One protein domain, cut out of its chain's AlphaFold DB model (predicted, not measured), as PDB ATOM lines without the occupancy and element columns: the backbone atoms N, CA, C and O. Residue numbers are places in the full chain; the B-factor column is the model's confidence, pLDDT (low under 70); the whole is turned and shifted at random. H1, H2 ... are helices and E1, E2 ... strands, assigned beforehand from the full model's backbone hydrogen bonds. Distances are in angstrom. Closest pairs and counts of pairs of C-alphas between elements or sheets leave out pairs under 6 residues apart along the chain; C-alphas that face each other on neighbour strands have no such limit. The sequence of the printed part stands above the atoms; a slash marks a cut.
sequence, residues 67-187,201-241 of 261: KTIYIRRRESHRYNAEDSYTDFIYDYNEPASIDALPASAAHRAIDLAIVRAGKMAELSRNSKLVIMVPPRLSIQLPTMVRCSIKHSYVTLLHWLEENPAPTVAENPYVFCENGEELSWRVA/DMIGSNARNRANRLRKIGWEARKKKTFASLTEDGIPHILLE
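Overview. This is residues 67 to 187 and 201 to 241 of the 261 residues of an uncharacterized protein of Aspergillus welwitschiae (UniProt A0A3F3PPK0). A small sheet of three parallel strands, E1 E2 E3, lies between H2 over one face and the long H3 over the other, in three layers. H6 makes one end of the longest axis, and residues 74 to 95 form a long loop. The printed part has 162 residues, under half of them in six named helices and three strands, E1 H1 H2 E2 H3 H4 E3 H5 H6, mostly helix. It is compact, with radius of gyration of the C-alphas 16.9 A and spans of 54 by 36 by 27 A.

Along the chain. The strands are E1, residues 69 to 73, beginning at C-alpha 69 (281.510, 134.505, 370.227); E2, 128 to 133; and E3, 173 to 175. The helices are H1, residues 96 to 99; H2, 108 to 119; H3, 142 to 162, 29.9 A long; H4, 165 to 170; H5, 212 to 216; and H6, 226 to 240, ending at C-alpha 240 (260.657, 127.042, 335.334).

Arrangement. Within hydrogen-bond range are N 70 and O 128 of E1 and E2, 2.8 A, and N 174 and O 131 of E3 and E2, 2.9 A. H2 and H3 run along E2 on opposite faces, at heights over the sheet of 9.3 A and 9.4 A. E1, H1 H2, E2 and E2, H3 H4, E3 are strand-helix-strand units, parallel neighbours with helices between, the first crossover right-handed, the second left-handed. H4 and H5 only graze the sheet. H4 touches H2, closest C-alphas Ala 169 and Gly 118, 5.0 A. H6 is close to H3 but not clearly touching, closest C-alphas Ser 229 and Met 144, 6.8 A. H1 is near H2. Every O i to N i+4 pair is within range in H2, H3, H4 and H5, and 8 of 11 in H6.

Size, cuts and confidence. Residues 188 to 200 are not printed; C-alphas 187 and 201 are 10.4 A apart. The link E1 to H1 is long. In the printed part 69 residues have pLDDT under 70.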
ATOM      1  N   LYS A  67     286.616 139.566 371.403       67.75
ATOM      2  CA  LYS A  67     286.143 139.539 372.815       67.75
ATOM      3  C   LYS A  67     284.802 138.818 373.019       67.75
ATOM      4  O   LYS A  67     284.152 138.992 374.043       67.75
ATOM      5  N   THR A  68     284.358 138.080 372.007       77.50
ATOM      6  CA  THR A  68     282.956 137.684 371.814       77.50
ATOM      7  C   THR A  68     282.875 136.248 371.280       77.50
ATOM      8  O   THR A  68     283.899 135.563 371.136       77.50
ATOM      9  N   ILE A  69     281.667 135.748 370.995       81.94
ATOM     10  CA  ILE A  69     281.510 134.505 370.227       81.94
ATOM     11  C   ILE A  69     281.836 134.807 368.763       81.94
ATOM     12  O   ILE A  69     281.165 135.626 368.145       81.94
ATOM     13  N   TYR A  70     282.824 134.128 368.185       85.00
ATOM     14  CA  TYR A  70     283.213 134.289 366.784       85.00
ATOM     15  C   TYR A  70     283.067 132.965 366.037       85.00
ATOM     16  O   TYR A  70     283.767 131.996 366.335       85.00
ATOM     17  N   ILE A  71     282.183 132.917 365.042       82.69
ATOM     18  CA  ILE A  71     281.956 131.730 364.214       82.69
ATOM     19  C   ILE A  71     282.421 132.017 362.792       82.69
ATOM     20  O   ILE A  71     281.760 132.740 362.047       82.69
ATOM     21  N   ARG A  72     283.523 131.395 362.377       83.81
ATOM     22  CA  ARG A  72     283.978 131.415 360.985       83.81
ATOM     23  C   ARG A  72     283.353 130.273 360.205       83.81
ATOM     24  O   ARG A  72     283.431 129.126 360.629       83.81
ATOM     25  N   ARG A  73     282.835 130.565 359.015       76.62
ATOM     26  CA  ARG A  73     282.553 129.546 358.003       76.62
ATOM     27  C   ARG A  73     283.831 129.231 357.225       76.62
ATOM     28  O   ARG A  73     284.392 130.109 356.578       76.62
ATOM     29  N   ARG A  74     284.247 127.970 357.240       71.31
ATOM     30  CA  ARG A  74     285.324 127.427 356.397       71.31
ATOM     31  C   ARG A  74     284.706 126.618 355.265       71.31
ATOM     32  O   ARG A  74     283.706 125.948 355.495       71.31
ATOM     33  N   GLU A  75     285.257 126.646 354.055       64.44
ATOM     34  CA  GLU A  75     284.799 125.721 353.013       64.44
ATOM     35  C   GLU A  75     285.410 124.331 353.220       64.44
ATOM     36  O   GLU A  75     286.532 124.168 353.697       64.44
ATOM     37  N   SER A  76     284.666 123.287 352.871       56.81
ATOM     38  CA  SER A  76     285.204 121.930 352.862       56.81
ATOM     39  C   SER A  76     285.990 121.717 351.561       56.81
ATOM     40  O   SER A  76     285.419 121.265 350.561       56.81
ATOM     41  N   HIS A  77     287.269 122.095 351.516       54.22
ATOM     42  CA  HIS A  77     288.102 121.860 350.335       54.22
ATOM     43  C   HIS A  77     289.404 121.102 350.606       54.22
ATOM     44  O   HIS A  77     289.846 120.958 351.744       54.22
ATOM     45  N   ARG A  78     289.952 120.608 349.484       51.19
ATOM     46  CA  ARG A  78     291.147 119.782 349.276       51.19
ATOM     47  C   ARG A  78     292.271 120.076 350.266       51.19
ATOM     48  O   ARG A  78     292.837 121.162 350.248       51.19
ATOM     49  N   TYR A  79     292.651 119.066 351.041       45.03
ATOM     50  CA  TYR A  79     293.902 119.116 351.787       45.03
ATOM     51  C   TYR A  79     295.128 118.894 350.886       45.03
ATOM     52  O   TYR A  79     296.178 119.419 351.225       45.03
ATOM     53  N   ASN A  80     294.969 118.269 349.702       37.16
ATOM     54  CA  ASN A  80     295.976 118.181 348.633       37.16
ATOM     55  C   ASN A  80     295.329 118.177 347.231       37.16
ATOM     56  O   ASN A  80     294.220 117.671 347.040       37.16
ATOM     57  N   ALA A  81     296.024 118.723 346.227       37.34
ATOM     58  CA  ALA A  81     295.599 118.669 344.822       37.34
ATOM     59  C   ALA A  81     295.693 117.251 344.219       37.34
ATOM     60  O   ALA A  81     294.933 116.945 343.301       37.34
ATOM     61  N   GLU A  82     296.568 116.406 344.775       40.06
ATOM     62  CA  GLU A  82     296.878 115.045 344.307       40.06
ATOM     63  C   GLU A  82     295.952 113.960 344.895       40.06
ATOM     64  O   GLU A  82     295.741 112.920 344.275       40.06
ATOM     65  N   ASP A  83     295.296 114.232 346.029       43.56
ATOM     66  CA  ASP A  83     294.435 113.284 346.754       43.56
ATOM     67  C   ASP A  83     293.006 113.235 346.185       43.56
ATOM     68  O   ASP A  83     292.004 113.486 346.860       43.56
ATOM     69  N   SER A  84     292.900 112.928 344.895       41.97
ATOM     70  CA  SER A  84     291.616 112.825 344.189       41.97
ATOM     71  C   SER A  84     290.751 111.631 344.624       41.97
ATOM     72  O   SER A  84     289.562 111.623 344.319       41.97
ATOM     73  N   TYR A  85     291.287 110.684 345.403       47.09
ATOM     74  CA  TYR A  85     290.561 109.508 345.896       47.09
ATOM     75  C   TYR A  85     291.131 109.001 347.226       47.09
ATOM     76  O   TYR A  85     291.731 107.930 347.279       47.09
ATOM     77  N   THR A  86     290.949 109.737 348.322       49.94
ATOM     78  CA  THR A  86     291.177 109.150 349.648       49.94
ATOM     79  C   THR A  86     289.838 108.710 350.233       49.94
ATOM     80  O   THR A  86     288.872 109.471 350.291       49.94
ATOM     81  N   ASP A  87     289.764 107.458 350.689       55.62
ATOM     82  CA  ASP A  87     288.680 107.003 351.570       55.62
ATOM     83  C   ASP A  87     288.791 107.616 352.977       55.62
ATOM     84  O   ASP A  87     287.947 107.352 353.836       55.62
ATOM     85  N   PHE A  88     289.820 108.439 353.202       58.81
ATOM     86  CA  PHE A  88     290.109 109.080 354.468       58.81
ATOM     87  C   PHE A  88     288.974 110.025 354.867       58.81
ATOM     88  O   PHE A  88     288.641 110.991 354.176       58.81
ATOM     89  N   ILE A  89     288.377 109.722 356.012       63.19
ATOM     90  CA  ILE A  89     287.361 110.542 356.657       63.19
ATOM     91  C   ILE A  89     288.088 111.344 357.724       63.19
ATOM     92  O   ILE A  89     288.637 110.762 358.656       63.19
ATOM     93  N   TYR A  90     288.079 112.669 357.609       62.53
ATOM     94  CA  TYR A  90     288.502 113.501 358.727       62.53
ATOM     95  C   TYR A  90     287.463 113.339 359.845       62.53
ATOM     96  O   TYR A  90     286.319 113.780 359.710       62.53
ATOM     97  N   ASP A  91     287.835 112.658 360.933       66.94
ATOM     98  CA  ASP A  91     287.017 112.605 362.143       66.94
ATOM     99  C   ASP A  91     287.405 113.763 363.050       66.94
ATOM    100  O   ASP A  91     288.462 113.803 363.668       66.94
ATOM    101  N   TYR A  92     286.507 114.728 363.139       66.44
ATOM    102  CA  TYR A  92     286.729 115.943 363.902       66.44
ATOM    103  C   TYR A  92     286.470 115.770 365.409       66.44
ATOM    104  O   TYR A  92     286.690 116.713 366.172       66.44
ATOM    105  N   ASN A  93     286.048 114.581 365.869       68.00
ATOM    106  CA  ASN A  93     286.251 114.194 367.273       68.00
ATOM    107  C   ASN A  93     287.743 113.978 367.582       68.00
ATOM    108  O   ASN A  93     288.126 114.019 368.749       68.00
ATOM    109  N   GLU A  94     288.571 113.791 366.553       74.50
ATOM    110  CA  GLU A  94     290.018 113.631 366.632       74.50
ATOM    111  C   GLU A  94     290.707 114.821 365.938       74.50
ATOM    112  O   GLU A  94     291.175 114.704 364.798       74.50
ATOM    113  N   PRO A  95     290.803 115.996 366.600       75.19
ATOM    114  CA  PRO A  95     291.410 117.192 366.005       75.19
ATOM    115  C   PRO A  95     292.862 116.967 365.552       75.19
ATOM    116  O   PRO A  95     293.332 117.667 364.660       75.19
ATOM    117  N   ALA A  96     293.533 115.933 366.076       77.25
ATOM    118  CA  ALA A  96     294.850 115.472 365.640       77.25
ATOM    119  C   ALA A  96     294.946 115.229 364.120       77.25
ATOM    120  O   ALA A  96     295.974 115.538 363.522       77.25
ATOM    121  N   SER A  97     293.877 114.743 363.478       74.19
ATOM    122  CA  SER A  97     293.841 114.524 362.021       74.19
ATOM    123  C   SER A  97     293.949 115.827 361.214       74.19
ATOM    124  O   SER A  97     294.490 115.846 360.112       74.19
ATOM    125  N   ILE A  98     293.474 116.935 361.785       76.62
ATOM    126  CA  ILE A  98     293.543 118.288 361.216       76.62
ATOM    127  C   ILE A  98     294.856 118.953 361.622       76.62
ATOM    128  O   ILE A  98     295.469 119.697 360.859       76.62
ATOM    129  N   ASP A  99     295.302 118.699 362.848       80.00
ATOM    130  CA  ASP A  99     296.546 119.251 363.359       80.00
ATOM    131  C   ASP A  99     297.773 118.685 362.645       80.00
ATOM    132  O   ASP A  99     298.765 119.400 362.512       80.00
ATOM    133  N   ALA A 100     297.669 117.476 362.089       81.94
ATOM    134  CA  ALA A 100     298.685 116.859 361.239       81.94
ATOM    135  C   ALA A 100     298.858 117.532 359.864       81.94
ATOM    136  O   ALA A 100     299.834 117.260 359.165       81.94
ATOM    137  N   LEU A 101     297.930 118.398 359.448       80.12
ATOM    138  CA  LEU A 101     298.004 119.055 358.147       80.12
ATOM    139  C   LEU A 101     299.123 120.099 358.100       80.12
ATOM    140  O   LEU A 101     299.287 120.861 359.062       80.12
ATOM    141  N   PRO A 102     299.837 120.221 356.966       81.94
ATOM    142  CA  PRO A 102     300.887 121.217 356.829       81.94
ATOM    143  C   PRO A 102     300.304 122.628 356.928       81.94
ATOM    144  O   PRO A 102     299.194 122.891 356.472       81.94
ATOM    145  N   ALA A 103     301.071 123.570 357.480       85.25
ATOM    146  CA  ALA A 103     300.643 124.969 357.601       85.25
ATOM    147  C   ALA A 103     300.344 125.637 356.242       85.25
ATOM    148  O   ALA A 103     299.591 126.606 356.197       85.25
ATOM    149  N   SER A 104     300.913 125.106 355.154       79.94
ATOM    150  CA  SER A 104     300.655 125.508 353.767       79.94
ATOM    151  C   SER A 104     299.390 124.892 353.161       79.94
ATOM    152  O   SER A 104     299.023 125.268 352.050       79.94
ATOM    153  N   ALA A 105     298.725 123.956 353.852       76.56
ATOM    154  CA  ALA A 105     297.452 123.421 353.394       76.56
ATOM    155  C   ALA A 105     296.442 124.560 353.244       76.56
ATOM    156  O   ALA A 105     296.425 125.530 354.009       76.56
ATOM    157  N   ALA A 106     295.576 124.436 352.252       71.81
ATOM    158  CA  ALA A 106     294.608 125.469 351.963       71.81
ATOM    159  C   ALA A 106     293.658 125.684 353.170       71.81
ATOM    160  O   ALA A 106     293.375 124.759 353.944       71.81
ATOM    161  N   HIS A 107     293.271 126.942 353.410       77.75
ATOM    162  CA  HIS A 107     292.617 127.435 354.634       77.75
ATOM    163  C   HIS A 107     293.415 127.351 355.951       77.75
ATOM    164  O   HIS A 107     292.969 127.907 356.964       77.75
ATOM    165  N   ARG A 108     294.581 126.688 355.996       83.75
ATOM    166  CA  ARG A 108     295.247 126.364 357.268       83.75
ATOM    167  C   ARG A 108     295.821 127.585 357.979       83.75
ATOM    168  O   ARG A 108     295.818 127.603 359.206       83.75
ATOM    169  N   ALA A 109     296.253 128.612 357.246       86.44
ATOM    170  CA  ALA A 109     296.814 129.835 357.827       86.44
ATOM    171  C   ALA A 109     295.856 130.495 358.837       86.44
ATOM    172  O   ALA A 109     296.216 130.736 359.989       86.44
ATOM    173  N   ILE A 110     294.605 130.704 358.435       85.31
ATOM    174  CA  ILE A 110     293.568 131.302 359.281       85.31
ATOM    175  C   ILE A 110     292.976 130.295 360.285       85.31
ATOM    176  O   ILE A 110     292.624 130.687 361.396       85.31
ATOM    177  N   ASP A 111     292.936 128.989 359.979       86.81
ATOM    178  CA  ASP A 111     292.587 127.960 360.978       86.81
ATOM    179  C   ASP A 111     293.576 127.986 362.155       86.81
ATOM    180  O   ASP A 111     293.179 127.972 363.320       86.81
ATOM    181  N   LEU A 112     294.876 128.065 361.853       89.69
ATOM    182  CA  LEU A 112     295.934 128.183 362.853       89.69
ATOM    183  C   LEU A 112     295.835 129.496 363.625       89.69
ATOM    184  O   LEU A 112     296.037 129.477 364.838       89.69
ATOM    185  N   ALA A 113     295.508 130.609 362.964       89.75
ATOM    186  CA  ALA A 113     295.296 131.888 363.638       89.75
ATOM    187  C   ALA A 113     294.165 131.793 364.676       89.75
ATOM    188  O   ALA A 113     294.358 132.184 365.826       89.75
ATOM    189  N   ILE A 114     293.039 131.166 364.321       89.12
ATOM    190  CA  ILE A 114     291.906 130.937 365.233       89.12
ATOM    191  C   ILE A 114     292.285 130.012 366.390       89.12
ATOM    192  O   ILE A 114     292.021 130.339 367.547       89.12
ATOM    193  N   VAL A 115     292.921 128.872 366.102       89.50
ATOM    194  CA  VAL A 115     293.350 127.914 367.135       89.50
ATOM    195  C   VAL A 115     294.329 128.571 368.109       89.50
ATOM    196  O   VAL A 115     294.221 128.376 369.319       89.50
ATOM    197  N   ARG A 116     295.281 129.363 367.601       89.69
ATOM    198  CA  ARG A 116     296.239 130.101 368.433       89.69
ATOM    199  C   ARG A 116     295.526 131.146 369.279       89.69
ATOM    200  O   ARG A 116     295.716 131.132 370.489       89.69
ATOM    201  N   ALA A 117     294.674 131.975 368.676       88.19
ATOM    202  CA  ALA A 117     293.908 133.000 369.380       88.19
ATOM    203  C   ALA A 117     293.054 132.400 370.507       88.19
ATOM    204  O   ALA A 117     293.092 132.891 371.630       88.19
ATOM    205  N   GLY A 118     292.373 131.277 370.258       85.81
ATOM    206  CA  GLY A 118     291.576 130.584 371.276       85.81
ATOM    207  C   GLY A 118     292.399 130.064 372.460       85.81
ATOM    208  O   GLY A 118     291.873 129.940 373.561       85.81
ATOM    209  N   LYS A 119     293.696 129.797 372.264       84.94
ATOM    210  CA  LYS A 119     294.625 129.330 373.309       84.94
ATOM    211  C   LYS A 119     295.370 130.466 374.022       84.94
ATOM    212  O   LYS A 119     296.015 130.215 375.038       84.94
ATOM    213  N   MET A 120     295.299 131.705 373.532       84.06
ATOM    214  CA  MET A 120     295.954 132.853 374.171       84.06
ATOM    215  C   MET A 120     295.278 133.188 375.500       84.06
ATOM    216  O   MET A 120     294.070 133.378 375.539       84.06
ATOM    217  N   ALA A 121     296.050 133.333 376.581       71.00
ATOM    218  CA  ALA A 121     295.527 133.529 377.941       71.00
ATOM    219  C   ALA A 121     294.621 134.768 378.132       71.00
ATOM    220  O   ALA A 121     293.834 134.815 379.083       71.00
ATOM    221  N   GLU A 122     294.761 135.768 377.259       73.75
ATOM    222  CA  GLU A 122     293.950 136.989 377.240       73.75
ATOM    223  C   GLU A 122     292.566 136.768 376.603       73.75
ATOM    224  O   GLU A 122     291.579 137.343 377.058       73.75
ATOM    225  N   LEU A 123     292.473 135.886 375.601       76.06
ATOM    226  CA  LEU A 123     291.246 135.606 374.844       76.06
ATOM    227  C   LEU A 123     290.536 134.340 375.337       76.06
ATOM    228  O   LEU A 123     289.313 134.297 375.415       76.06
ATOM    229  N   SER A 124     291.291 133.322 375.752       69.00
ATOM    230  CA  SER A 124     290.794 131.984 376.102       69.00
ATOM    231  C   SER A 124     289.826 131.952 377.283       69.00
ATOM    232  O   SER A 124     289.145 130.952 377.489       69.00
ATOM    233  N   ARG A 125     289.746 133.033 378.069       75.38
ATOM    234  CA  ARG A 125     288.792 133.166 379.179       75.38
ATOM    235  C   ARG A 125     287.454 133.768 378.767       75.38
ATOM    236  O   ARG A 125     286.445 133.424 379.374       75.38
ATOM    237  N   ASN A 126     287.442 134.618 377.745       79.62
ATOM    238  CA  ASN A 126     286.293 135.472 377.437       79.62
ATOM    239  C   ASN A 126     285.747 135.270 376.018       79.62
ATOM    240  O   ASN A 126     284.641 135.711 375.726       79.62
ATOM    241  N   SER A 127     286.484 134.572 375.155       86.69
ATOM    242  CA  SER A 127     286.209 134.532 373.720       86.69
ATOM    243  C   SER A 127     286.053 133.103 373.234       86.69
ATOM    244  O   SER A 127     286.897 132.243 373.488       86.69
ATOM    245  N   LYS A 128     284.968 132.841 372.506       91.12
ATOM    246  CA  LYS A 128     284.635 131.505 371.999       91.12
ATOM    247  C   LYS A 128     284.783 131.521 370.487       91.12
ATOM    248  O   LYS A 128     283.920 132.043 369.787       91.12
ATOM    249  N   LEU A 129     285.900 130.990 369.995       91.00
ATOM    250  CA  LEU A 129     286.229 131.000 368.570       91.00
ATOM    251  C   LEU A 129     285.945 129.626 367.966       91.00
ATOM    252  O   LEU A 129     286.461 128.617 368.444       91.00
ATOM    253  N   VAL A 130     285.133 129.591 366.915       89.88
ATOM    254  CA  VAL A 130     284.681 128.355 366.271       89.88
ATOM    255  C   VAL A 130     284.912 128.413 364.768       89.88
ATOM    256  O   VAL A 130     284.652 129.421 364.110       89.88
ATOM    257  N   ILE A 131     285.356 127.287 364.219       87.00
ATOM    258  CA  ILE A 131     285.476 127.020 362.789       87.00
ATOM    259  C   ILE A 131     284.327 126.081 362.409       87.00
ATOM    260  O   ILE A 131     284.380 124.873 362.645       87.00
ATOM    261  N   MET A 132     283.270 126.653 361.837       83.00
ATOM    262  CA  MET A 132     282.126 125.927 361.292       83.00
ATOM    263  C   MET A 132     282.437 125.471 359.866       83.00
ATOM    264  O   MET A 132     282.667 126.293 358.973       83.00
ATOM    265  N   VAL A 133     282.384 124.165 359.633       78.25
ATOM    266  CA  VAL A 133     282.595 123.553 358.321       78.25
ATOM    267  C   VAL A 133     281.263 122.970 357.819       78.25
ATOM    268  O   VAL A 133     280.750 122.000 358.385       78.25
ATOM    269  N   PRO A 134     280.647 123.569 356.784       68.31
ATOM    270  CA  PRO A 134     279.425 123.076 356.168       68.31
ATOM    271  C   PRO A 134     279.716 121.900 355.215       68.31
ATOM    272  O   PRO A 134     280.874 121.655 354.861       68.31
ATOM    273  N   PRO A 135     278.678 121.188 354.741       60.12
ATOM    274  CA  PRO A 135     278.863 120.139 353.743       60.12
ATOM    275  C   PRO A 135     279.229 120.735 352.369       60.12
ATOM    276  O   PRO A 135     278.811 121.848 352.027       60.12
ATOM    277  N   ARG A 136     279.993 119.980 351.565       59.84
ATOM    278  CA  ARG A 136     280.423 120.367 350.209       59.84
ATOM    279  C   ARG A 136     279.245 120.308 349.239       59.84
ATOM    280  O   ARG A 136     278.587 119.273 349.159       59.84
ATOM    281  N   LEU A 137     278.998 121.369 348.467       51.16
ATOM    282  CA  LEU A 137     277.913 121.394 347.480       51.16
ATOM    283  C   LEU A 137     278.287 122.169 346.220       51.16
ATOM    284  O   LEU A 137     278.954 123.200 346.292       51.16
ATOM    285  N   SER A 138     277.764 121.708 345.084       43.72
ATOM    286  CA  SER A 138     277.589 122.545 343.901       43.72
ATOM    287  C   SER A 138     276.590 123.675 344.196       43.72
ATOM    288  O   SER A 138     275.698 123.544 345.041       43.72
ATOM    289  N   ILE A 139     276.727 124.791 343.479       45.00
ATOM    290  CA  ILE A 139     275.967 126.044 343.662       45.00
ATOM    291  C   ILE A 139     274.433 125.866 343.500       45.00
ATOM    292  O   ILE A 139     273.683 126.770 343.846       45.00
ATOM    293  N   GLN A 140     273.935 124.692 343.082       35.16
ATOM    294  CA  GLN A 140     272.504 124.401 342.862       35.16
ATOM    295  C   GLN A 140     271.788 123.654 344.013       35.16
ATOM    296  O   GLN A 140     270.566 123.699 344.110       35.16
ATOM    297  N   LEU A 141     272.513 123.058 344.970       48.75
ATOM    298  CA  LEU A 141     271.965 122.503 346.226       48.75
ATOM    299  C   LEU A 141     271.790 123.470 347.448       48.75
ATOM    300  O   LEU A 141     271.439 122.980 348.530       48.75
ATOM    301  N   PRO A 142     272.021 124.808 347.383       53.62
ATOM    302  CA  PRO A 142     272.090 125.671 348.564       53.62
ATOM    303  C   PRO A 142     270.849 125.712 349.443       53.62
ATOM    304  O   PRO A 142     271.002 125.901 350.643       53.62
ATOM    305  N   THR A 143     269.635 125.584 348.909       49.06
ATOM    306  CA  THR A 143     268.411 125.800 349.705       49.06
ATOM    307  C   THR A 143     268.276 124.778 350.838       49.06
ATOM    308  O   THR A 143     267.972 125.144 351.976       49.06
ATOM    309  N   MET A 144     268.612 123.516 350.569       49.12
ATOM    310  CA  MET A 144     268.572 122.427 351.552       49.12
ATOM    311  C   MET A 144     269.585 122.617 352.668       49.12
ATOM    312  O   MET A 144     269.272 122.527 353.854       49.12
ATOM    313  N   VAL A 145     270.817 122.914 352.276       52.31
ATOM    314  CA  VAL A 145     271.908 123.064 353.225       52.31
ATOM    315  C   VAL A 145     271.804 124.384 353.968       52.31
ATOM    316  O   VAL A 145     272.122 124.411 355.147       52.31
ATOM    317  N   ARG A 146     271.235 125.441 353.381       57.66
ATOM    318  CA  ARG A 146     270.876 126.662 354.119       57.66
ATOM    319  C   ARG A 146     269.969 126.342 355.304       57.66
ATOM    320  O   ARG A 146     270.170 126.919 356.365       57.66
ATOM    321  N   CYS A 147     269.015 125.422 355.171       53.06
ATOM    322  CA  CYS A 147     268.157 125.030 356.291       53.06
ATOM    323  C   CYS A 147     268.909 124.224 357.358       53.06
ATOM    324  O   CYS A 147     268.799 124.562 358.536       53.06
ATOM    325  N   SER A 148     269.689 123.209 356.979       58.03
ATOM    326  CA  SER A 148     270.477 122.423 357.946       58.03
ATOM    327  C   SER A 148     271.541 123.271 358.647       58.03
ATOM    328  O   SER A 148     271.706 123.166 359.860       58.03
ATOM    329  N   ILE A 149     272.177 124.181 357.903       64.50
ATOM    330  CA  ILE A 149     273.109 125.181 358.419       64.50
ATOM    331  C   ILE A 149     272.397 126.114 359.404       64.50
ATOM    332  O   ILE A 149     272.858 126.276 360.522       64.50
ATOM    333  N   LYS A 150     271.243 126.697 359.063       68.19
ATOM    334  CA  LYS A 150     270.522 127.590 359.993       68.19
ATOM    335  C   LYS A 150     270.279 126.939 361.359       68.19
ATOM    336  O   LYS A 150     270.541 127.562 362.381       68.19
ATOM    337  N   HIS A 151     269.829 125.685 361.380       71.06
ATOM    338  CA  HIS A 151     269.565 124.981 362.638       71.06
ATOM    339  C   HIS A 151     270.855 124.594 363.366       71.06
ATOM    340  O   HIS A 151     270.899 124.682 364.588       71.06
ATOM    341  N   SER A 152     271.917 124.218 362.646       73.81
ATOM    342  CA  SER A 152     273.201 123.920 363.283       73.81
ATOM    343  C   SER A 152     273.838 125.143 363.928       73.81
ATOM    344  O   SER A 152     274.413 125.001 365.000       73.81
ATOM    345  N   TYR A 153     273.694 126.333 363.339       78.50
ATOM    346  CA  TYR A 153     274.127 127.579 363.972       78.50
ATOM    347  C   TYR A 153     273.376 127.830 365.285       78.50
ATOM    348  O   TYR A 153     274.015 128.164 366.273       78.50
ATOM    349  N   VAL A 154     272.059 127.608 365.337       82.12
ATOM    350  CA  VAL A 154     271.277 127.772 366.578       82.12
ATOM    351  C   VAL A 154     271.703 126.766 367.648       82.12
ATOM    352  O   VAL A 154     271.989 127.156 368.776       82.12
ATOM    353  N   THR A 155     271.812 125.480 367.302       84.75
ATOM    354  CA  THR A 155     272.268 124.454 368.255       84.75
ATOM    355  C   THR A 155     273.689 124.730 368.746       84.75
ATOM    356  O   THR A 155     273.971 124.602 369.935       84.75
ATOM    357  N   LEU A 156     274.582 125.144 367.844       86.44
ATOM    358  CA  LEU A 156     275.939 125.540 368.194       86.44
ATOM    359  C   LEU A 156     275.941 126.746 369.138       86.44
ATOM    360  O   LEU A 156     276.692 126.733 370.103       86.44
ATOM    361  N   LEU A 157     275.119 127.766 368.885       86.88
ATOM    362  CA  LEU A 157     275.040 128.950 369.739       86.88
ATOM    363  C   LEU A 157     274.589 128.602 371.158       86.88
ATOM    364  O   LEU A 157     275.270 129.005 372.092       86.88
ATOM    365  N   HIS A 158     273.546 127.786 371.329       86.81
ATOM    366  CA  HIS A 158     273.129 127.331 372.662       86.81
ATOM    367  C   HIS A 158     274.241 126.576 373.390       86.81
ATOM    368  O   HIS A 158     274.546 126.860 374.546       86.81
ATOM    369  N   TRP A 159     274.927 125.671 372.690       89.75
ATOM    370  CA  TRP A 159     276.070 124.981 373.277       89.75
ATOM    371  C   TRP A 159     277.197 125.952 373.648       89.75
ATOM    372  O   TRP A 159     277.794 125.829 374.715       89.75
ATOM    373  N   LEU A 160     277.482 126.943 372.801       90.12
ATOM    374  CA  LEU A 160     278.481 127.961 373.100       90.12
ATOM    375  C   LEU A 160     278.076 128.798 374.304       90.12
ATOM    376  O   LEU A 160     278.949 129.091 375.103       90.12
ATOM    377  N   GLU A 161     276.811 129.164 374.480       87.69
ATOM    378  CA  GLU A 161     276.327 129.904 375.654       87.69
ATOM    379  C   GLU A 161     276.586 129.133 376.956       87.69
ATOM    380  O   GLU A 161     277.083 129.713 377.921       87.69
ATOM    381  N   GLU A 162     276.360 127.820 376.947       90.00
ATOM    382  CA  GLU A 162     276.478 126.946 378.121       90.00
ATOM    383  C   GLU A 162     277.918 126.523 378.457       90.00
ATOM    384  O   GLU A 162     278.196 126.120 379.587       90.00
ATOM    385  N   ASN A 163     278.850 126.605 377.500       90.50
ATOM    386  CA  ASN A 163     280.211 126.082 377.666       90.50
ATOM    387  C   ASN A 163     281.248 127.207 377.795       90.50
ATOM    388  O   ASN A 163     281.210 128.176 377.035       90.50
ATOM    389  N   PRO A 164     282.214 127.111 378.727       90.81
ATOM    390  CA  PRO A 164     283.207 128.158 378.932       90.81
ATOM    391  C   PRO A 164     284.238 128.184 377.791       90.81
ATOM    392  O   PRO A 164     284.506 127.174 377.139       90.81
ATOM    393  N   ALA A 165     284.844 129.349 377.555       89.50
ATOM    394  CA  ALA A 165     285.794 129.558 376.458       89.50
ATOM    395  C   ALA A 165     286.973 128.558 376.409       89.50
ATOM    396  O   ALA A 165     287.271 128.086 375.308       89.50
ATOM    397  N   PRO A 166     287.574 128.120 377.538       89.88
ATOM    398  CA  PRO A 166     288.616 127.094 377.512       89.88
ATOM    399  C   PRO A 166     288.147 125.765 376.904       89.88
ATOM    400  O   PRO A 166     288.863 125.185 376.093       89.88
ATOM    401  N   THR A 167     286.919 125.330 377.208       89.56
ATOM    402  CA  THR A 167     286.323 124.110 376.636       89.56
ATOM    403  C   THR A 167     286.128 124.230 375.126       89.56
ATOM    404  O   THR A 167     286.300 123.266 374.385       89.56
ATOM    405  N   VAL A 168     285.792 125.424 374.634       89.44
ATOM    406  CA  VAL A 168     285.673 125.673 373.189       89.44
ATOM    407  C   VAL A 168     287.048 125.633 372.512       89.44
ATOM    408  O   VAL A 168     287.180 125.073 371.425       89.44
ATOM    409  N   ALA A 169     288.078 126.182 373.160       88.50
ATOM    410  CA  ALA A 169     289.432 126.282 372.619       88.50
ATOM    411  C   ALA A 169     290.161 124.934 372.467       88.50
ATOM    412  O   ALA A 169     291.079 124.831 371.649       88.50
ATOM    413  N   GLU A 170     289.763 123.902 373.220       87.69
ATOM    414  CA  GLU A 170     290.306 122.540 373.093       87.69
ATOM    415  C   GLU A 170     290.089 121.965 371.690       87.69
ATOM    416  O   GLU A 170     290.983 121.339 371.120       87.69
ATOM    417  N   ASN A 171     288.912 122.213 371.115       87.75
ATOM    418  CA  ASN A 171     288.573 121.807 369.761       87.75
ATOM    419  C   ASN A 171     287.617 122.845 369.153       87.75
ATOM    420  O   ASN A 171     286.414 122.785 369.421       87.75
ATOM    421  N   PRO A 172     288.102 123.789 368.328       88.25
ATOM    422  CA  PRO A 172     287.252 124.820 367.742       88.25
ATOM    423  C   PRO A 172     286.487 124.340 366.502       88.25
ATOM    424  O   PRO A 172     285.698 125.103 365.951       88.25
ATOM    425  N   TYR A 173     286.697 123.109 366.025       85.69
ATOM    426  CA  TYR A 173     286.069 122.626 364.795       85.69
ATOM    427  C   TYR A 173     284.667 122.068 365.052       85.69
ATOM    428  O   TYR A 173     284.438 121.252 365.954       85.69
ATOM    429  N   VAL A 174     283.712 122.503 364.229       83.19
ATOM    430  CA  VAL A 174     282.316 122.051 364.263       83.19
ATOM    431  C   VAL A 174     281.839 121.782 362.844       83.19
ATOM    432  O   VAL A 174     281.968 122.626 361.963       83.19
ATOM    433  N   PHE A 175     281.258 120.604 362.629       76.88
ATOM    434  CA  PHE A 175     280.726 120.196 361.334       76.88
ATOM    435  C   PHE A 175     279.218 120.254 361.309       76.88
ATOM    436  O   PHE A 175     278.570 119.817 362.256       76.88
ATOM    437  N   CYS A 176     278.681 120.701 360.181       73.19
ATOM    438  CA  CYS A 176     277.277 120.557 359.842       73.19
ATOM    439  C   CYS A 176     277.138 119.604 358.649       73.19
ATOM    440  O   CYS A 176     277.908 119.666 357.696       73.19
ATOM    441  N   GLU A 177     276.111 118.763 358.670       71.88
ATOM    442  CA  GLU A 177     275.658 117.967 357.522       71.88
ATOM    443  C   GLU A 177     274.128 118.033 357.459       71.88
ATOM    444  O   GLU A 177     273.502 118.791 358.199       71.88
ATOM    445  N   ASN A 178     273.503 117.281 356.565       66.75
ATOM    446  CA  ASN A 178     272.048 117.177 356.455       66.75
ATOM    447  C   ASN A 178     271.521 115.779 356.808       66.75
ATOM    448  O   ASN A 178     270.394 115.455 356.448       66.75
ATOM    449  N   GLY A 179     272.302 114.980 357.542       66.69
ATOM    450  CA  GLY A 179     271.903 113.646 357.988       66.69
ATOM    451  C   GLY A 179     272.313 112.525 357.040       66.69
ATOM    452  O   GLY A 179     272.061 111.364 357.353       66.69
ATOM    453  N   GLU A 180     272.933 112.857 355.908       65.19
ATOM    454  CA  GLU A 180     273.468 111.899 354.953       65.19
ATOM    455  C   GLU A 180     274.942 112.179 354.680       65.19
ATOM    456  O   GLU A 180     275.344 113.304 354.374       65.19
ATOM    457  N   GLU A 181     275.746 111.120 354.721       61.28
ATOM    458  CA  GLU A 181     277.116 111.169 354.234       61.28
ATOM    459  C   GLU A 181     277.089 111.098 352.704       61.28
ATOM    460  O   GLU A 181     276.956 110.029 352.108       61.28
ATOM    461  N   LEU A 182     277.174 112.257 352.056       55.56
ATOM    462  CA  LEU A 182     277.266 112.315 350.604       55.56
ATOM    463  C   LEU A 182     278.701 112.045 350.171       55.56
ATOM    464  O   LEU A 182     279.618 112.779 350.538       55.56
ATOM    465  N   SER A 183     278.884 111.033 349.325       53.00
ATOM    466  CA  SER A 183     280.089 110.916 348.514       53.00
ATOM    467  C   SER A 183     279.799 111.313 347.078       53.00
ATOM    468  O   SER A 183     279.106 110.592 346.360       53.00
ATOM    469  N   TRP A 184     280.356 112.439 346.642       48.12
ATOM    470  CA  TRP A 184     280.361 112.795 345.229       48.12
ATOM    471  C   TRP A 184     281.398 111.930 344.526       48.12
ATOM    472  O   TRP A 184     282.593 112.152 344.690       48.12
ATOM    473  N   ARG A 185     280.952 110.931 343.761       42.84
ATOM    474  CA  ARG A 185     281.855 110.171 342.881       42.84
ATOM    475  C   ARG A 185     282.057 110.827 341.518       42.84
ATOM    476  O   ARG A 185     282.887 110.353 340.761       42.84
ATOM    477  N   VAL A 186     281.302 111.876 341.186       43.09
ATOM    478  CA  VAL A 186     281.264 112.409 339.823       43.09
ATOM    479  C   VAL A 186     280.717 113.835 339.818       43.09
ATOM    480  O   VAL A 186     279.627 114.068 340.337       43.09
ATOM    481  N   ALA A 187     281.425 114.774 339.192       40.84
ATOM    482  CA  ALA A 187     280.816 115.964 338.599       40.84
ATOM    483  C   ALA A 187     281.751 116.528 337.523       40.84
ATOM    484  O   ALA A 187     282.914 116.813 337.791       40.84
ATOM    485  N   ASP A 201     287.169 108.527 335.013       36.00
ATOM    486  CA  ASP A 201     288.266 109.487 335.183       36.00
ATOM    487  C   ASP A 201     287.799 110.916 335.536       36.00
ATOM    488  O   ASP A 201     288.590 111.861 335.570       36.00
ATOM    489  N   MET A 202     286.515 111.101 335.858       34.00
ATOM    490  CA  MET A 202     285.974 112.397 336.279       34.00
ATOM    491  C   MET A 202     286.279 112.724 337.754       34.00
ATOM    492  O   MET A 202     285.824 112.046 338.674       34.00
ATOM    493  N   ILE A 203     286.989 113.835 337.983       36.97
ATOM    494  CA  ILE A 203     287.513 114.247 339.296       36.97
ATOM    495  C   ILE A 203     286.469 115.039 340.104       36.97
ATOM    496  O   ILE A 203     286.276 116.240 339.909       36.97
ATOM    497  N   GLY A 204     285.856 114.387 341.093       38.94
ATOM    498  CA  GLY A 204     285.135 115.029 342.194       38.94
ATOM    499  C   GLY A 204     285.850 114.765 343.521       38.94
ATOM    500  O   GLY A 204     285.998 113.620 343.917       38.94
ATOM    501  N   SER A 205     286.299 115.809 344.227       40.06
ATOM    502  CA  SER A 205     286.929 115.647 345.551       40.06
ATOM    503  C   SER A 205     285.865 115.564 346.652       40.06
ATOM    504  O   SER A 205     284.955 116.393 346.719       40.06
ATOM    505  N   ASN A 206     285.946 114.560 347.516       46.38
ATOM    506  CA  ASN A 206     284.979 114.367 348.586       46.38
ATOM    507  C   ASN A 206     285.507 114.937 349.911       46.38
ATOM    508  O   ASN A 206     286.689 114.816 350.209       46.38
ATOM    509  N   ALA A 207     284.625 115.517 350.722       48.91
ATOM    510  CA  ALA A 207     284.889 115.739 352.139       48.91
ATOM    511  C   ALA A 207     283.809 114.966 352.900       48.91
ATOM    512  O   ALA A 207     282.689 115.454 353.063       48.91
ATOM    513  N   ARG A 208     284.120 113.718 353.278       57.66
ATOM    514  CA  ARG A 208     283.247 112.905 354.133       57.66
ATOM    515  C   ARG A 208     283.252 113.541 355.516       57.66
ATOM    516  O   ARG A 208     284.218 113.421 356.257       57.66
ATOM    517  N   ASN A 209     282.182 114.259 355.820       61.94
ATOM    518  CA  ASN A 209     282.064 115.086 357.007       61.94
ATOM    519  C   ASN A 209     280.858 114.625 357.823       61.94
ATOM    520  O   ASN A 209     279.742 114.609 357.305       61.94
ATOM    521  N   ARG A 210     281.062 114.283 359.098       71.88
ATOM    522  CA  ARG A 210     279.978 113.875 360.006       71.88
ATOM    523  C   ARG A 210     279.773 114.918 361.094       71.88
ATOM    524  O   ARG A 210     280.719 115.298 361.782       71.88
ATOM    525  N   ALA A 211     278.527 115.325 361.327       72.44
ATOM    526  CA  ALA A 211     278.176 116.276 362.388       72.44
ATOM    527  C   ALA A 211     278.096 115.595 363.767       72.44
ATOM    528  O   ALA A 211     277.184 115.854 364.550       72.44
ATOM    529  N   ASN A 212     279.045 114.706 364.078       77.19
ATOM    530  CA  ASN A 212     279.044 113.893 365.298       77.19
ATOM    531  C   ASN A 212     278.937 114.753 366.562       77.19
ATOM    532  O   ASN A 212     278.164 114.436 367.464       77.19
ATOM    533  N   ARG A 213     279.673 115.869 366.611       77.44
ATOM    534  CA  ARG A 213     279.632 116.799 367.743       77.44
ATOM    535  C   ARG A 213     278.280 117.486 367.876       77.44
ATOM    536  O   ARG A 213     277.739 117.491 368.972       77.44
ATOM    537  N   LEU A 214     277.722 118.004 366.779       79.12
ATOM    538  CA  LEU A 214     276.390 118.613 366.806       79.12
ATOM    539  C   LEU A 214     275.326 117.592 367.235       79.12
ATOM    540  O   LEU A 214     274.473 117.912 368.056       79.12
ATOM    541  N   ARG A 215     275.397 116.346 366.744       81.25
ATOM    542  CA  ARG A 215     274.479 115.268 367.149       81.25
ATOM    543  C   ARG A 215     274.537 114.985 368.649       81.25
ATOM    544  O   ARG A 215     273.494 114.845 369.277       81.25
ATOM    545  N   LYS A 216     275.740 114.954 369.238       83.56
ATOM    546  CA  LYS A 216     275.930 114.776 370.691       83.56
ATOM    547  C   LYS A 216     275.279 115.888 371.521       83.56
ATOM    548  O   LYS A 216     274.910 115.633 372.660       83.56
ATOM    549  N   ILE A 217     275.126 117.086 370.958       83.25
ATOM    550  CA  ILE A 217     274.498 118.245 371.616       83.25
ATOM    551  C   ILE A 217     273.050 118.469 371.145       83.25
ATOM    552  O   ILE A 217     272.520 119.571 371.244       83.25
ATOM    553  N   GLY A 218     272.404 117.423 370.617       81.88
ATOM    554  CA  GLY A 218     270.971 117.418 370.309       81.88
ATOM    555  C   GLY A 218     270.590 117.893 368.908       81.88
ATOM    556  O   GLY A 218     269.402 118.013 368.611       81.88
ATOM    557  N   TRP A 219     271.553 118.153 368.019       82.94
ATOM    558  CA  TRP A 219     271.234 118.420 366.616       82.94
ATOM    559  C   TRP A 219     270.767 117.144 365.914       82.94
ATOM    560  O   TRP A 219     271.417 116.099 365.979       82.94
ATOM    561  N   GLU A 220     269.692 117.251 365.142       78.88
ATOM    562  CA  GLU A 220     269.228 116.183 364.266       78.88
ATOM    563  C   GLU A 220     268.834 116.737 362.894       78.88
ATOM    564  O   GLU A 220     268.377 117.877 362.749       78.88
ATOM    565  N   ALA A 221     268.996 115.912 361.863       74.44
ATOM    566  CA  ALA A 221     268.558 116.259 360.523       74.44
ATOM    567  C   ALA A 221     267.031 116.140 360.424       74.44
ATOM    568  O   ALA A 221     266.487 115.043 360.358       74.44
ATOM    569  N   ARG A 222     266.335 117.281 360.398       73.56
ATOM    570  CA  ARG A 222     264.859 117.343 360.324       73.56
ATOM    571  C   ARG A 222     264.301 117.619 358.928       73.56
ATOM    572  O   ARG A 222     263.089 117.710 358.755       73.56
ATOM    573  N   LYS A 223     265.165 117.882 357.949       71.75
ATOM    574  CA  LYS A 223     264.763 118.309 356.603       71.75
ATOM    575  C   LYS A 223     264.934 117.180 355.597       71.75
ATOM    576  O   LYS A 223     265.619 116.199 355.872       71.75
ATOM    577  N   LYS A 224     264.278 117.338 354.442       69.56
ATOM    578  CA  LYS A 224     264.394 116.420 353.308       69.56
ATOM    579  C   LYS A 224     265.871 116.136 353.009       69.56
ATOM    580  O   LYS A 224     266.716 117.032 353.064       69.56
ATOM    581  N   LYS A 225     266.138 114.877 352.675       72.31
ATOM    582  CA  LYS A 225     267.430 114.380 352.197       72.31
ATOM    583  C   LYS A 225     267.860 115.108 350.923       72.31
ATOM    584  O   LYS A 225     267.018 115.653 350.206       72.31
ATOM    585  N   THR A 226     269.158 115.084 350.621       67.50
ATOM    586  CA  THR A 226     269.755 115.892 349.539       67.50
ATOM    587  C   THR A 226     269.080 115.662 348.195       67.50
ATOM    588  O   THR A 226     268.666 116.597 347.520       67.50
ATOM    589  N   PHE A 227     268.950 114.402 347.791       70.38
ATOM    590  CA  PHE A 227     268.373 114.090 346.490       70.38
ATOM    591  C   PHE A 227     266.859 114.279 346.476       70.38
ATOM    592  O   PHE A 227     266.324 114.727 345.466       70.38
ATOM    593  N   ALA A 228     266.178 114.019 347.597       72.69
ATOM    594  CA  ALA A 228     264.738 114.231 347.715       72.69
ATOM    595  C   ALA A 228     264.379 115.708 347.511       72.69
ATOM    596  O   ALA A 228     263.546 116.021 346.674       72.69
ATOM    597  N   SER A 229     265.060 116.638 348.186       69.44
ATOM    598  CA  SER A 229     264.749 118.061 348.002       69.44
ATOM    599  C   SER A 229     265.332 118.666 346.720       69.44
ATOM    600  O   SER A 229     264.692 119.542 346.141       69.44
ATOM    601  N   LEU A 230     266.435 118.142 346.163       65.75
ATOM    602  CA  LEU A 230     266.793 118.468 344.774       65.75
ATOM    603  C   LEU A 230     265.657 118.081 343.818       65.75
ATOM    604  O   LEU A 230     265.262 118.895 342.995       65.75
ATOM    605  N   THR A 231     265.127 116.867 343.939       68.94
ATOM    606  CA  THR A 231     264.124 116.329 343.009       68.94
ATOM    607  C   THR A 231     262.774 117.015 343.164       68.94
ATOM    608  O   THR A 231     262.139 117.363 342.177       68.94
ATOM    609  N   GLU A 232     262.338 117.216 344.404       74.25
ATOM    610  CA  GLU A 232     260.995 117.699 344.719       74.25
ATOM    611  C   GLU A 232     260.896 119.225 344.752       74.25
ATOM    612  O   GLU A 232     259.830 119.761 344.469       74.25
ATOM    613  N   ASP A 233     261.980 119.929 345.097       68.12
ATOM    614  CA  ASP A 233     261.949 121.385 345.287       68.12
ATOM    615  C   ASP A 233     262.841 122.113 344.265       68.12
ATOM    616  O   ASP A 233     262.438 123.135 343.705       68.12
ATOM    617  N   GLY A 234     264.047 121.590 344.007       64.75
ATOM    618  CA  GLY A 234     265.052 122.215 343.141       64.75
ATOM    619  C   GLY A 234     264.758 122.081 341.646       64.75
ATOM    620  O   GLY A 234     264.655 123.088 340.951       64.75
ATOM    621  N   ILE A 235     264.598 120.851 341.150       65.50
ATOM    622  CA  ILE A 235     264.340 120.559 339.733       65.50
ATOM    623  C   ILE A 235     263.090 121.296 339.234       65.50
ATOM    624  O   ILE A 235     263.196 121.933 338.190       65.50
ATOM    625  N   PRO A 236     261.947 121.319 339.950       73.06
ATOM    626  CA  PRO A 236     260.790 122.091 339.506       73.06
ATOM    627  C   PRO A 236     261.082 123.584 339.334       73.06
ATOM    628  O   PRO A 236     260.616 124.165 338.365       73.06
ATOM    629  N   HIS A 237     261.882 124.199 340.214       62.12
ATOM    630  CA  HIS A 237     262.279 125.604 340.055       62.12
ATOM    631  C   HIS A 237     263.210 125.806 338.858       62.12
ATOM    632  O   HIS A 237     262.991 126.727 338.080       62.12
ATOM    633  N   ILE A 238     264.197 124.923 338.676       60.19
ATOM    634  CA  ILE A 238     265.129 124.977 337.538       60.19
ATOM    635  C   ILE A 238     264.373 124.818 336.213       60.19
ATOM    636  O   ILE A 238     264.654 125.525 335.256       60.19
ATOM    637  N   LEU A 239     263.383 123.925 336.151       67.69
ATOM    638  CA  LEU A 239     262.572 123.709 334.949       67.69
ATOM    639  C   LEU A 239     261.646 124.891 334.615       67.69
ATOM    640  O   LEU A 239     261.167 124.978 333.488       67.69
ATOM    641  N   LEU A 240     261.388 125.792 335.570       70.81
ATOM    642  CA  LEU A 240     260.657 127.042 335.334       70.81
ATOM    643  C   LEU A 240     261.569 128.164 334.808       70.81
ATOM    644  O   LEU A 240     261.061 129.180 334.325       70.81
ATOM    645  N   GLU A 241     262.894 128.009 334.887       66.69
ATOM    646  CA  GLU A 241     263.843 128.976 334.337       66.69
ATOM    647  C   GLU A 241     263.821 128.907 332.804       66.69
ATOM    648  O   GLU A 241     264.289 127.957 332.184       66.69
TER     649      GLU A 241